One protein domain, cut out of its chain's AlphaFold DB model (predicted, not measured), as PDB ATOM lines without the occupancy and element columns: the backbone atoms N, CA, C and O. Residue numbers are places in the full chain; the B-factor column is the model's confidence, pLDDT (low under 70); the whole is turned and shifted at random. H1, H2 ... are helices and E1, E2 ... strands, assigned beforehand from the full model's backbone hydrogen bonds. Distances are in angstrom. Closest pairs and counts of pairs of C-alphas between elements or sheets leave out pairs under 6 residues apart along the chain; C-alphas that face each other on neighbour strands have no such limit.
ATOM      1  N   ASP A   3      31.913  30.857  36.265       82.88
ATOM      2  CA  ASP A   3      30.530  30.404  36.183       82.88
ATOM      3  C   ASP A   3      29.643  31.496  36.788       82.88
ATOM      4  O   ASP A   3      29.625  31.706  38.007       82.88
ATOM      5  N   LEU A   4      28.955  32.239  35.922       78.88
ATOM      6  CA  LEU A   4      28.093  33.346  36.328       78.88
ATOM      7  C   LEU A   4      26.788  32.846  36.956       78.88
ATOM      8  O   LEU A   4      26.218  33.550  37.789       78.88
ATOM      9  N   THR A   5      26.353  31.627  36.617       76.38
ATOM     10  CA  THR A   5      25.158  30.997  37.192       76.38
ATOM     11  C   THR A   5      25.401  30.635  38.659       76.38
ATOM     12  O   THR A   5      24.643  31.040  39.539       76.38
ATOM     13  N   ASN A   6      26.506  29.939  38.942       79.69
ATOM     14  CA  ASN A   6      26.839  29.455  40.287       79.69
ATOM     15  C   ASN A   6      27.764  30.393  41.079       79.69
ATOM     16  O   ASN A   6      28.172  30.059  42.190       79.69
ATOM     17  N   LYS A   7      28.104  31.565  40.524       81.75
ATOM     18  CA  LYS A   7      28.974  32.584  41.142       81.75
ATOM     19  C   LYS A   7      30.318  32.021  41.620       81.75
ATOM     20  O   LYS A   7      30.785  32.354  42.709       81.75
ATOM     21  N   ARG A   8      30.951  31.173  40.809       81.31
ATOM     22  CA  ARG A   8      32.230  30.529  41.148       81.31
ATOM     23  C   ARG A   8      33.266  30.714  40.053       81.31
ATOM     24  O   ARG A   8      32.938  30.782  38.872       81.31
ATOM     25  N   VAL A   9      34.531  30.757  40.448       83.56
ATOM     26  CA  VAL A   9      35.651  30.728  39.505       83.56
ATOM     27  C   VAL A   9      35.831  29.288  39.027       83.56
ATOM     28  O   VAL A   9      35.913  28.383  39.853       83.56
ATOM     29  N   ILE A  10      35.848  29.086  37.708       82.75
ATOM     30  CA  ILE A  10      36.138  27.783  37.090       82.75
ATOM     31  C   ILE A  10      37.652  27.628  36.950       82.75
ATOM     32  O   ILE A  10      38.203  26.621  37.372       82.75
ATOM     33  N   ASP A  11      38.316  28.636  36.376       81.44
ATOM     34  CA  ASP A  11      39.762  28.602  36.147       81.44
ATOM     35  C   ASP A  11      40.359  30.007  35.949       81.44
ATOM     36  O   ASP A  11      39.646  30.968  35.631       81.44
ATOM     37  N   ILE A  12      41.677  30.134  36.093       81.69
ATOM     38  CA  ILE A  12      42.462  31.342  35.837       81.69
ATOM     39  C   ILE A  12      43.315  31.112  34.589       81.69
ATOM     40  O   ILE A  12      44.285  30.361  34.594       81.69
ATOM     41  N   LEU A  13      42.975  31.812  33.507       80.38
ATOM     42  CA  LEU A  13      43.748  31.747  32.270       80.38
ATOM     43  C   LEU A  13      45.082  32.489  32.420       80.38
ATOM     44  O   LEU A  13      45.156  33.522  33.086       80.38
ATOM     45  N   LYS A  14      46.116  31.992  31.727       77.56
ATOM     46  CA  LYS A  14      47.472  32.574  31.711       77.56
ATOM     47  C   LYS A  14      47.496  34.063  31.345       77.56
ATOM     48  O   LYS A  14      48.315  34.815  31.860       77.56
ATOM     49  N   ASP A  15      46.607  34.482  30.446       78.62
ATOM     50  CA  ASP A  15      46.380  35.873  30.080       78.62
ATOM     51  C   ASP A  15      44.956  36.065  29.524       78.62
ATOM     52  O   ASP A  15      44.197  35.111  29.342       78.62
ATOM     53  N   ARG A  16      44.583  37.324  29.261       69.25
ATOM     54  CA  ARG A  16      43.280  37.694  28.678       69.25
ATOM     55  C   ARG A  16      43.265  37.635  27.147       69.25
ATOM     56  O   ARG A  16      42.421  38.265  26.516       69.25
ATOM     57  N   LYS A  17      44.231  36.967  26.508       79.50
ATOM     58  CA  LYS A  17      44.281  36.898  25.045       79.50
ATOM     59  C   LYS A  17      43.378  35.783  24.550       79.50
ATOM     60  O   LYS A  17      43.225  34.730  25.167       79.50
ATOM     61  N   LYS A  18      42.872  35.983  23.338       76.62
ATOM     62  CA  LYS A  18      42.085  34.991  22.599       76.62
ATOM     63  C   LYS A  18      42.781  33.637  22.483       76.62
ATOM     64  O   LYS A  18      42.118  32.615  22.559       76.62
ATOM     65  N   ALA A  19      44.101  33.637  22.298       82.06
ATOM     66  CA  ALA A  19      44.886  32.411  22.201       82.06
ATOM     67  C   ALA A  19      44.799  31.582  23.491       82.06
ATOM     68  O   ALA A  19      44.541  30.391  23.421       82.06
ATOM     69  N   ALA A  20      44.906  32.216  24.664       81.88
ATOM     70  CA  ALA A  20      44.768  31.517  25.939       81.88
ATOM     71  C   ALA A  20      43.374  30.912  26.134       81.88
ATOM     72  O   ALA A  20      43.255  29.815  26.670       81.88
ATOM     73  N   LEU A  21      42.330  31.604  25.669       80.75
ATOM     74  CA  LEU A  21      40.974  31.069  25.691       80.75
ATOM     75  C   LEU A  21      40.810  29.872  24.741       80.75
ATOM     76  O   LEU A  21      40.207  28.879  25.132       80.75
ATOM     77  N   LYS A  22      41.369  29.956  23.527       84.31
ATOM     78  CA  LYS A  22      41.377  28.848  22.559       84.31
ATOM     79  C   LYS A  22      42.085  27.619  23.105       84.31
ATOM     80  O   LYS A  22      41.515  26.535  23.059       84.31
ATOM     81  N   ASP A  23      43.277  27.799  23.667       86.75
ATOM     82  CA  ASP A  23      44.051  26.713  24.272       86.75
ATOM     83  C   ASP A  23      43.266  26.046  25.413       86.75
ATOM     84  O   ASP A  23      43.201  24.822  25.495       86.75
ATOM     85  N   TYR A  24      42.624  26.851  26.266       85.44
ATOM     86  CA  TYR A  24      41.804  26.346  27.364       85.44
ATOM     87  C   TYR A  24      40.603  25.546  26.861       85.44
ATOM     88  O   TYR A  24      40.417  24.400  27.265       85.44
ATOM     89  N   MET A  25      39.831  26.098  25.923       84.19
ATOM     90  CA  MET A  25      38.686  25.387  25.352       84.19
ATOM     91  C   MET A  25      39.120  24.109  24.634       84.19
ATOM     92  O   MET A  25      38.439  23.099  24.744       84.19
ATOM     93  N   ALA A  26      40.268  24.095  23.956       86.62
ATOM     94  CA  ALA A  26      40.799  22.877  23.346       86.62
ATOM     95  C   ALA A  26      41.129  21.784  24.380       86.62
ATOM     96  O   ALA A  26      41.040  20.604  24.052       86.62
ATOM     97  N   SER A  27      41.478  22.164  25.615       87.38
ATOM     98  CA  SER A  27      41.754  21.227  26.711       87.38
ATOM     99  C   SER A  27      40.505  20.705  27.433       87.38
ATOM    100  O   SER A  27      40.589  19.684  28.110       87.38
ATOM    101  N   CYS A  28      39.359  21.378  27.288       86.88
ATOM    102  CA  CYS A  28      38.091  20.927  27.855       86.88
ATOM    103  C   CYS A  28      37.497  19.766  27.049       86.88
ATOM    104  O   CYS A  28      37.575  19.733  25.816       86.88
ATOM    105  N   ASP A  29      36.841  18.853  27.756       88.56
ATOM    106  CA  ASP A  29      36.046  17.777  27.188       88.56
ATOM    107  C   ASP A  29      34.772  18.300  26.510       88.56
ATOM    108  O   ASP A  29      34.293  19.411  26.760       88.56
ATOM    109  N   GLU A  30      34.234  17.497  25.594       86.94
ATOM    110  CA  GLU A  30      33.103  17.917  24.767       86.94
ATOM    111  C   GLU A  30      31.813  18.053  25.585       86.94
ATOM    112  O   GLU A  30      31.036  18.974  25.348       86.94
ATOM    113  N   GLU A  31      31.623  17.214  26.609       86.94
ATOM    114  CA  GLU A  31      30.469  17.290  27.515       86.94
ATOM    115  C   GLU A  31      30.414  18.642  28.240       86.94
ATOM    116  O   GLU A  31      29.367  19.295  28.271       86.94
ATOM    117  N   PHE A  32      31.557  19.124  28.744       85.38
ATOM    118  CA  PHE A  32      31.650  20.452  29.345       85.38
ATOM    119  C   PHE A  32      31.276  21.559  28.356       85.38
ATOM    120  O   PHE A  32      30.509  22.458  28.703       85.38
ATOM    121  N   LYS A  33      31.783  21.502  27.118       85.50
ATOM    122  CA  LYS A  33      31.480  22.510  26.086       85.50
ATOM    123  C   LYS A  33      30.007  22.521  25.703       85.50
ATOM    124  O   LYS A  33      29.433  23.596  25.551       85.50
ATOM    125  N   GLU A  34      29.395  21.349  25.562       86.81
ATOM    126  CA  GLU A  34      27.973  21.217  25.241       86.81
ATOM    127  C   GLU A  34      27.062  21.718  26.368       86.81
ATOM    128  O   GLU A  34      25.960  22.203  26.096       86.81
ATOM    129  N   GLY A  35      27.527  21.658  27.619       85.56
ATOM    130  CA  GLY A  35      26.832  22.231  28.771       85.56
ATOM    131  C   GLY A  35      26.772  23.765  28.768       85.56
ATOM    132  O   GLY A  35      25.862  24.348  29.367       85.56
ATOM    133  N   ILE A  36      27.696  24.440  28.071       86.12
ATOM    134  CA  ILE A  36      27.739  25.905  27.996       86.12
ATOM    135  C   ILE A  36      26.690  26.397  27.000       86.12
ATOM    136  O   ILE A  36      26.830  26.235  25.790       86.12
ATOM    137  N   LYS A  37      25.659  27.086  27.501       86.44
ATOM    138  CA  LYS A  37      24.612  27.666  26.640       86.44
ATOM    139  C   LYS A  37      24.816  29.142  26.355       86.44
ATOM    140  O   LYS A  37      24.426  29.615  25.291       86.44
ATOM    141  N   TYR A  38      25.442  29.870  27.276       86.00
ATOM    142  CA  TYR A  38      25.687  31.300  27.120       86.00
ATOM    143  C   TYR A  38      27.109  31.653  27.531       86.00
ATOM    144  O   TYR A  38      27.609  31.181  28.553       86.00
ATOM    145  N   VAL A  39      27.734  32.541  26.763       85.62
ATOM    146  CA  VAL A  39      29.035  33.115  27.107       85.62
ATOM    147  C   VAL A  39      28.907  34.624  27.185       85.62
ATOM    148  O   VAL A  39      28.618  35.273  26.179       85.62
ATOM    149  N   ALA A  40      29.116  35.182  28.374       85.56
ATOM    150  CA  ALA A  40      29.219  36.621  28.543       85.56
ATOM    151  C   ALA A  40      30.563  37.086  27.978       85.56
ATOM    152  O   ALA A  40      31.619  36.626  28.415       85.56
ATOM    153  N   ILE A  41      30.502  37.972  26.987       85.06
ATOM    154  CA  ILE A  41      31.668  38.531  26.312       85.06
ATOM    155  C   ILE A  41      31.708  40.045  26.448       85.06
ATOM    156  O   ILE A  41      30.680  40.733  26.451       85.06
ATOM    157  N   ASP A  42      32.923  40.575  26.432       79.81
ATOM    158  CA  ASP A  42      33.151  41.986  26.169       79.81
ATOM    159  C   ASP A  42      32.543  42.371  24.814       79.81
ATOM    160  O   ASP A  42      32.565  41.595  23.853       79.81
ATOM    161  N   LEU A  43      32.056  43.609  24.697       78.81
ATOM    162  CA  LEU A  43      31.444  44.175  23.480       78.81
ATOM    163  C   LEU A  43      32.421  44.342  22.290       78.81
ATOM    164  O   LEU A  43      32.163  45.095  21.351       78.81
ATOM    165  N   TRP A  44      33.562  43.659  22.318       78.06
ATOM    166  CA  TRP A  44      34.552  43.656  21.259       78.06
ATOM    167  C   TRP A  44      34.224  42.552  20.245       78.06
ATOM    168  O   TRP A  44      34.246  41.367  20.570       78.06
ATOM    169  N   ALA A  45      33.944  42.931  18.991       71.19
ATOM    170  CA  ALA A  45      33.539  41.995  17.928       71.19
ATOM    171  C   ALA A  45      34.453  40.757  17.771       71.19
ATOM    172  O   ALA A  45      33.945  39.651  17.581       71.19
ATOM    173  N   PRO A  46      35.785  40.874  17.916       78.38
ATOM    174  CA  PRO A  46      36.672  39.725  17.859       78.38
ATOM    175  C   PRO A  46      36.422  38.681  18.968       78.38
ATOM    176  O   PRO A  46      36.741  37.516  18.736       78.38
ATOM    177  N   SER A  47      35.870  39.040  20.131       75.94
ATOM    178  CA  SER A  47      35.516  38.081  21.193       75.94
ATOM    179  C   SER A  47      34.357  37.176  20.776       75.94
ATOM    180  O   SER A  47      34.401  35.972  21.015       75.94
ATOM    181  N   ARG A  48      33.367  37.729  20.065       83.88
ATOM    182  CA  ARG A  48      32.214  36.975  19.554       83.88
ATOM    183  C   ARG A  48      32.626  35.870  18.588       83.88
ATOM    184  O   ARG A  48      32.249  34.726  18.797       83.88
ATOM    185  N   ALA A  49      33.447  36.205  17.593       85.06
ATOM    186  CA  ALA A  49      33.906  35.238  16.596       85.06
ATOM    187  C   ALA A  49      34.656  34.058  17.233       85.06
ATOM    188  O   ALA A  49      34.526  32.924  16.796       85.06
ATOM    189  N   VAL A  50      35.425  34.324  18.292       84.38
ATOM    190  CA  VAL A  50      36.160  33.285  19.019       84.38
ATOM    191  C   VAL A  50      35.200  32.352  19.757       84.38
ATOM    192  O   VAL A  50      35.369  31.141  19.675       84.38
ATOM    193  N   VAL A  51      34.178  32.889  20.429       85.31
ATOM    194  CA  VAL A  51      33.150  32.067  21.086       85.31
ATOM    195  C   VAL A  51      32.375  31.228  20.075       85.31
ATOM    196  O   VAL A  51      32.222  30.036  20.299       85.31
ATOM    197  N   GLU A  52      31.935  31.814  18.961       87.31
ATOM    198  CA  GLU A  52      31.189  31.088  17.921       87.31
ATOM    199  C   GLU A  52      32.028  29.967  17.276       87.31
ATOM    200  O   GLU A  52      31.490  28.921  16.930       87.31
ATOM    201  N   GLU A  53      33.347  30.159  17.162       88.25
ATOM    202  CA  GLU A  53      34.283  29.142  16.663       88.25
ATOM    203  C   GLU A  53      34.468  27.977  17.652       88.25
ATOM    204  O   GLU A  53      34.495  26.822  17.240       88.25
ATOM    205  N   MET A  54      34.614  28.262  18.950       85.62
ATOM    206  CA  MET A  54      34.933  27.238  19.960       85.62
ATOM    207  C   MET A  54      33.704  26.567  20.574       85.62
ATOM    208  O   MET A  54      33.795  25.438  21.044       85.62
ATOM    209  N   LEU A  55      32.585  27.287  20.637       88.25
ATOM    210  CA  LEU A  55      31.350  26.890  21.306       88.25
ATOM    211  C   LEU A  55      30.165  27.189  20.373       88.25
ATOM    212  O   LEU A  55      29.350  28.063  20.667       88.25
ATOM    213  N   PRO A  56      30.035  26.469  19.243       87.00
ATOM    214  CA  PRO A  56      29.032  26.770  18.216       87.00
ATOM    215  C   PRO A  56      27.583  26.613  18.706       87.00
ATOM    216  O   PRO A  56      26.661  27.153  18.099       87.00
ATOM    217  N   LYS A  57      27.371  25.874  19.804       86.81
ATOM    218  CA  LYS A  57      26.064  25.701  20.458       86.81
ATOM    219  C   LYS A  57      25.757  26.795  21.489       86.81
ATOM    220  O   LYS A  57      24.604  26.929  21.891       86.81
ATOM    221  N   ALA A  58      26.759  27.567  21.911       88.00
ATOM    222  CA  ALA A  58      26.603  28.612  22.911       88.00
ATOM    223  C   ALA A  58      26.279  29.962  22.265       88.00
ATOM    224  O   ALA A  58      26.799  30.331  21.212       88.00
ATOM    225  N   GLN A  59      25.455  30.758  22.939       88.56
ATOM    226  CA  GLN A  59      25.152  32.120  22.527       88.56
ATOM    227  C   GLN A  59      26.095  33.112  23.208       88.56
ATOM    228  O   GLN A  59      26.131  33.234  24.433       88.56
ATOM    229  N   ALA A  60      26.836  33.874  22.404       87.31
ATOM    230  CA  ALA A  60      27.610  35.006  22.894       87.31
ATOM    231  C   ALA A  60      26.674  36.171  23.271       87.31
ATOM    232  O   ALA A  60      25.994  36.736  22.404       87.31
ATOM    233  N   VAL A  61      26.662  36.538  24.552       87.94
ATOM    234  CA  VAL A  61      25.840  37.612  25.126       87.94
ATOM    235  C   VAL A  61      26.718  38.751  25.630       87.94
ATOM    236  O   VAL A  61      27.839  38.540  26.083       87.94
ATOM    237  N   ALA A  62      26.219  39.982  25.536       85.00
ATOM    238  CA  ALA A  62      26.960  41.149  25.994       85.00
ATOM    239  C   ALA A  62      27.093  41.158  27.521       85.00
ATOM    240  O   ALA A  62      26.095  41.054  28.238       85.00
ATOM    241  N   ASP A  63      28.314  41.346  28.011       85.50
ATOM    242  CA  ASP A  63      28.563  41.508  29.435       85.50
ATOM    243  C   ASP A  63      27.977  42.829  29.974       85.50
ATOM    244  O   ASP A  63      28.212  43.921  29.442       85.50
ATOM    245  N   ARG A  64      27.227  42.732  31.081       83.50
ATOM    246  CA  ARG A  64      26.554  43.871  31.725       83.50
ATOM    247  C   ARG A  64      27.546  44.953  32.140       83.50
ATOM    248  O   ARG A  64      27.241  46.139  31.990       83.50
ATOM    249  N   LEU A 145      17.588  35.971  35.140       38.28
ATOM    250  CA  LEU A 145      18.316  34.869  35.779       38.28
ATOM    251  C   LEU A 145      17.404  33.689  36.167       38.28
ATOM    252  O   LEU A 145      17.900  32.583  36.338       38.28
ATOM    253  N   LYS A 146      16.081  33.893  36.282       35.72
ATOM    254  CA  LYS A 146      15.107  32.814  36.537       35.72
ATOM    255  C   LYS A 146      14.675  32.080  35.266       35.72
ATOM    256  O   LYS A 146      14.363  30.899  35.347       35.72
ATOM    257  N   THR A 147      14.663  32.737  34.105       36.22
ATOM    258  CA  THR A 147      14.360  32.084  32.817       36.22
ATOM    259  C   THR A 147      15.508  31.179  32.355       36.22
ATOM    260  O   THR A 147      15.263  30.179  31.693       36.22
ATOM    261  N   ILE A 148      16.741  31.457  32.790       43.53
ATOM    262  CA  ILE A 148      17.949  30.638  32.573       43.53
ATOM    263  C   ILE A 148      18.069  29.569  33.690       43.53
ATOM    264  O   ILE A 148      19.157  29.203  34.121       43.53
ATOM    265  N   GLY A 149      16.939  29.083  34.216       34.53
ATOM    266  CA  GLY A 149      16.833  28.266  35.438       34.53
ATOM    267  C   GLY A 149      17.490  26.875  35.411       34.53
ATOM    268  O   GLY A 149      17.271  26.088  36.326       34.53
ATOM    269  N   SER A 150      18.296  26.568  34.397       40.47
ATOM    270  CA  SER A 150      19.091  25.339  34.276       40.47
ATOM    271  C   SER A 150      20.347  25.498  33.413       40.47
ATOM    272  O   SER A 150      21.039  24.510  33.175       40.47
ATOM    273  N   ASP A 151      20.642  26.696  32.898       50.41
ATOM    274  CA  ASP A 151      21.625  26.841  31.824       50.41
ATOM    275  C   ASP A 151      22.919  27.479  32.335       50.41
ATOM    276  O   ASP A 151      22.916  28.482  33.058       50.41
ATOM    277  N   GLN A 152      24.049  26.882  31.965       57.03
ATOM    278  CA  GLN A 152      25.360  27.342  32.398       57.03
ATOM    279  C   GLN A 152      25.765  28.588  31.601       57.03
ATOM    280  O   GLN A 152      25.878  28.550  30.371       57.03
ATOM    281  N   VAL A 153      25.982  29.695  32.319       66.00
ATOM    282  CA  VAL A 153      26.515  30.945  31.772       66.00
ATOM    283  C   VAL A 153      27.968  31.080  32.199       66.00
ATOM    284  O   VAL A 153      28.275  31.113  33.393       66.00
ATOM    285  N   VAL A 154      28.866  31.202  31.228       67.44
ATOM    286  CA  VAL A 154      30.300  31.341  31.477       67.44
ATOM    287  C   VAL A 154      30.767  32.746  31.093       67.44
ATOM    288  O   VAL A 154      30.433  33.251  30.028       67.44
ATOM    289  N   GLY A 155      31.520  33.403  31.971       60.94
ATOM    290  CA  GLY A 155      32.148  34.699  31.717       60.94
ATOM    291  C   GLY A 155      33.615  34.544  31.324       60.94
ATOM    292  O   GLY A 155      34.369  33.853  32.028       60.94
ATOM    293  N   TYR A 156      33.993  35.203  30.225       59.97
ATOM    294  CA  TYR A 156      35.371  35.326  29.748       59.97
ATOM    295  C   TYR A 156      35.972  36.681  30.120       59.97
ATOM    296  O   TYR A 156      35.340  37.705  29.788       59.97
TER     297      TYR A 156
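This is residues 3 to 64 and 145 to 156 of the 156 residues of the protein "DDE_Tnp_ISL3 domain-containing protein" of Neochlamydia sp. TUME1 (UniProt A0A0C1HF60). A small parallel sheet of three strands has one helix, H3, packed along one face over E2 and E1, and a second helix, H1, side by side with H3 but off the sheet. A short helix, H2, joins H1 to the start of E1, the strand in the middle of the sheet, and an unnamed stretch, residues 3 to 17, runs round the outside before H1. The 74 printed residues include three named helices and three named strands in the order H1, H2, E1, H3, E2, E3; the sheet's order is E2, E1, E3, all parallel, and the class is mixed, helices and strands. The whole is compact, with a radius of gyration of the C-alphas of 11.7 A and spans of 33 by 27 by 22 A.

After residues 3 to 17, H1, residues 18 to 27, is not on the sheet. H2, residues 30 to 35, is close to H1 but not clearly touching it; their closest C-alphas, those of Met 25 and Lys 33, are 7.8 A apart. E1, residues 36 to 41, is the inner strand. H3, residues 45 to 54, touches H1 at a shallow tilt of 14 degrees, the same way; their closest C-alphas, those of Met 25 and Met 54, are 6.8 A apart. E2, residues 59 to 62, is an edge strand parallel to E1 at 29 degrees, with N 59 and O 37 within hydrogen-bond range at 2.8 A. E1, H3 and E2 form a strand-helix-strand unit, two parallel neighbour strands with a helix between, and its crossover is right-handed. H3 is on the sheet at a height over the sheet of 9.6 A, over E2 and E1, and runs along the strands, at 14 degrees to E1 on the local plane; this makes two layers, a helix on one face of a sheet. The closest C-alphas of H3 and E2, those of Arg 48 and Ala 60, are 6.0 A apart. E3, residues 152 to 155, is the other edge strand, parallel to E1 at 23 degrees, with N 40 and O 154 at 2.9 A. In H1, H2 and H3 every O i to N i+4 pair is within hydrogen-bond range.

H1 begins at C-alpha 18 (42.085, 34.991, 22.599) and is 14.4 A long from first to last C-alpha; H2 is 8.6 A. E1 is 13.3 A, H3 15.0 A, E2 9.8 A and E3 10.0 A, E3 ending at C-alpha 155 (32.148, 34.699, 31.717).

The C-alphas farthest apart, those of Lys 14 and Thr 147, are 33.1 A apart. Residues 65 to 144 are not printed, and C-alphas 64 and 145 are 12.9 A apart across the cut. Of the links that are printed whole, none is long. Mean pLDDT of the printed part is 77.8; residue 16 and residues 145 to 156 are under 70.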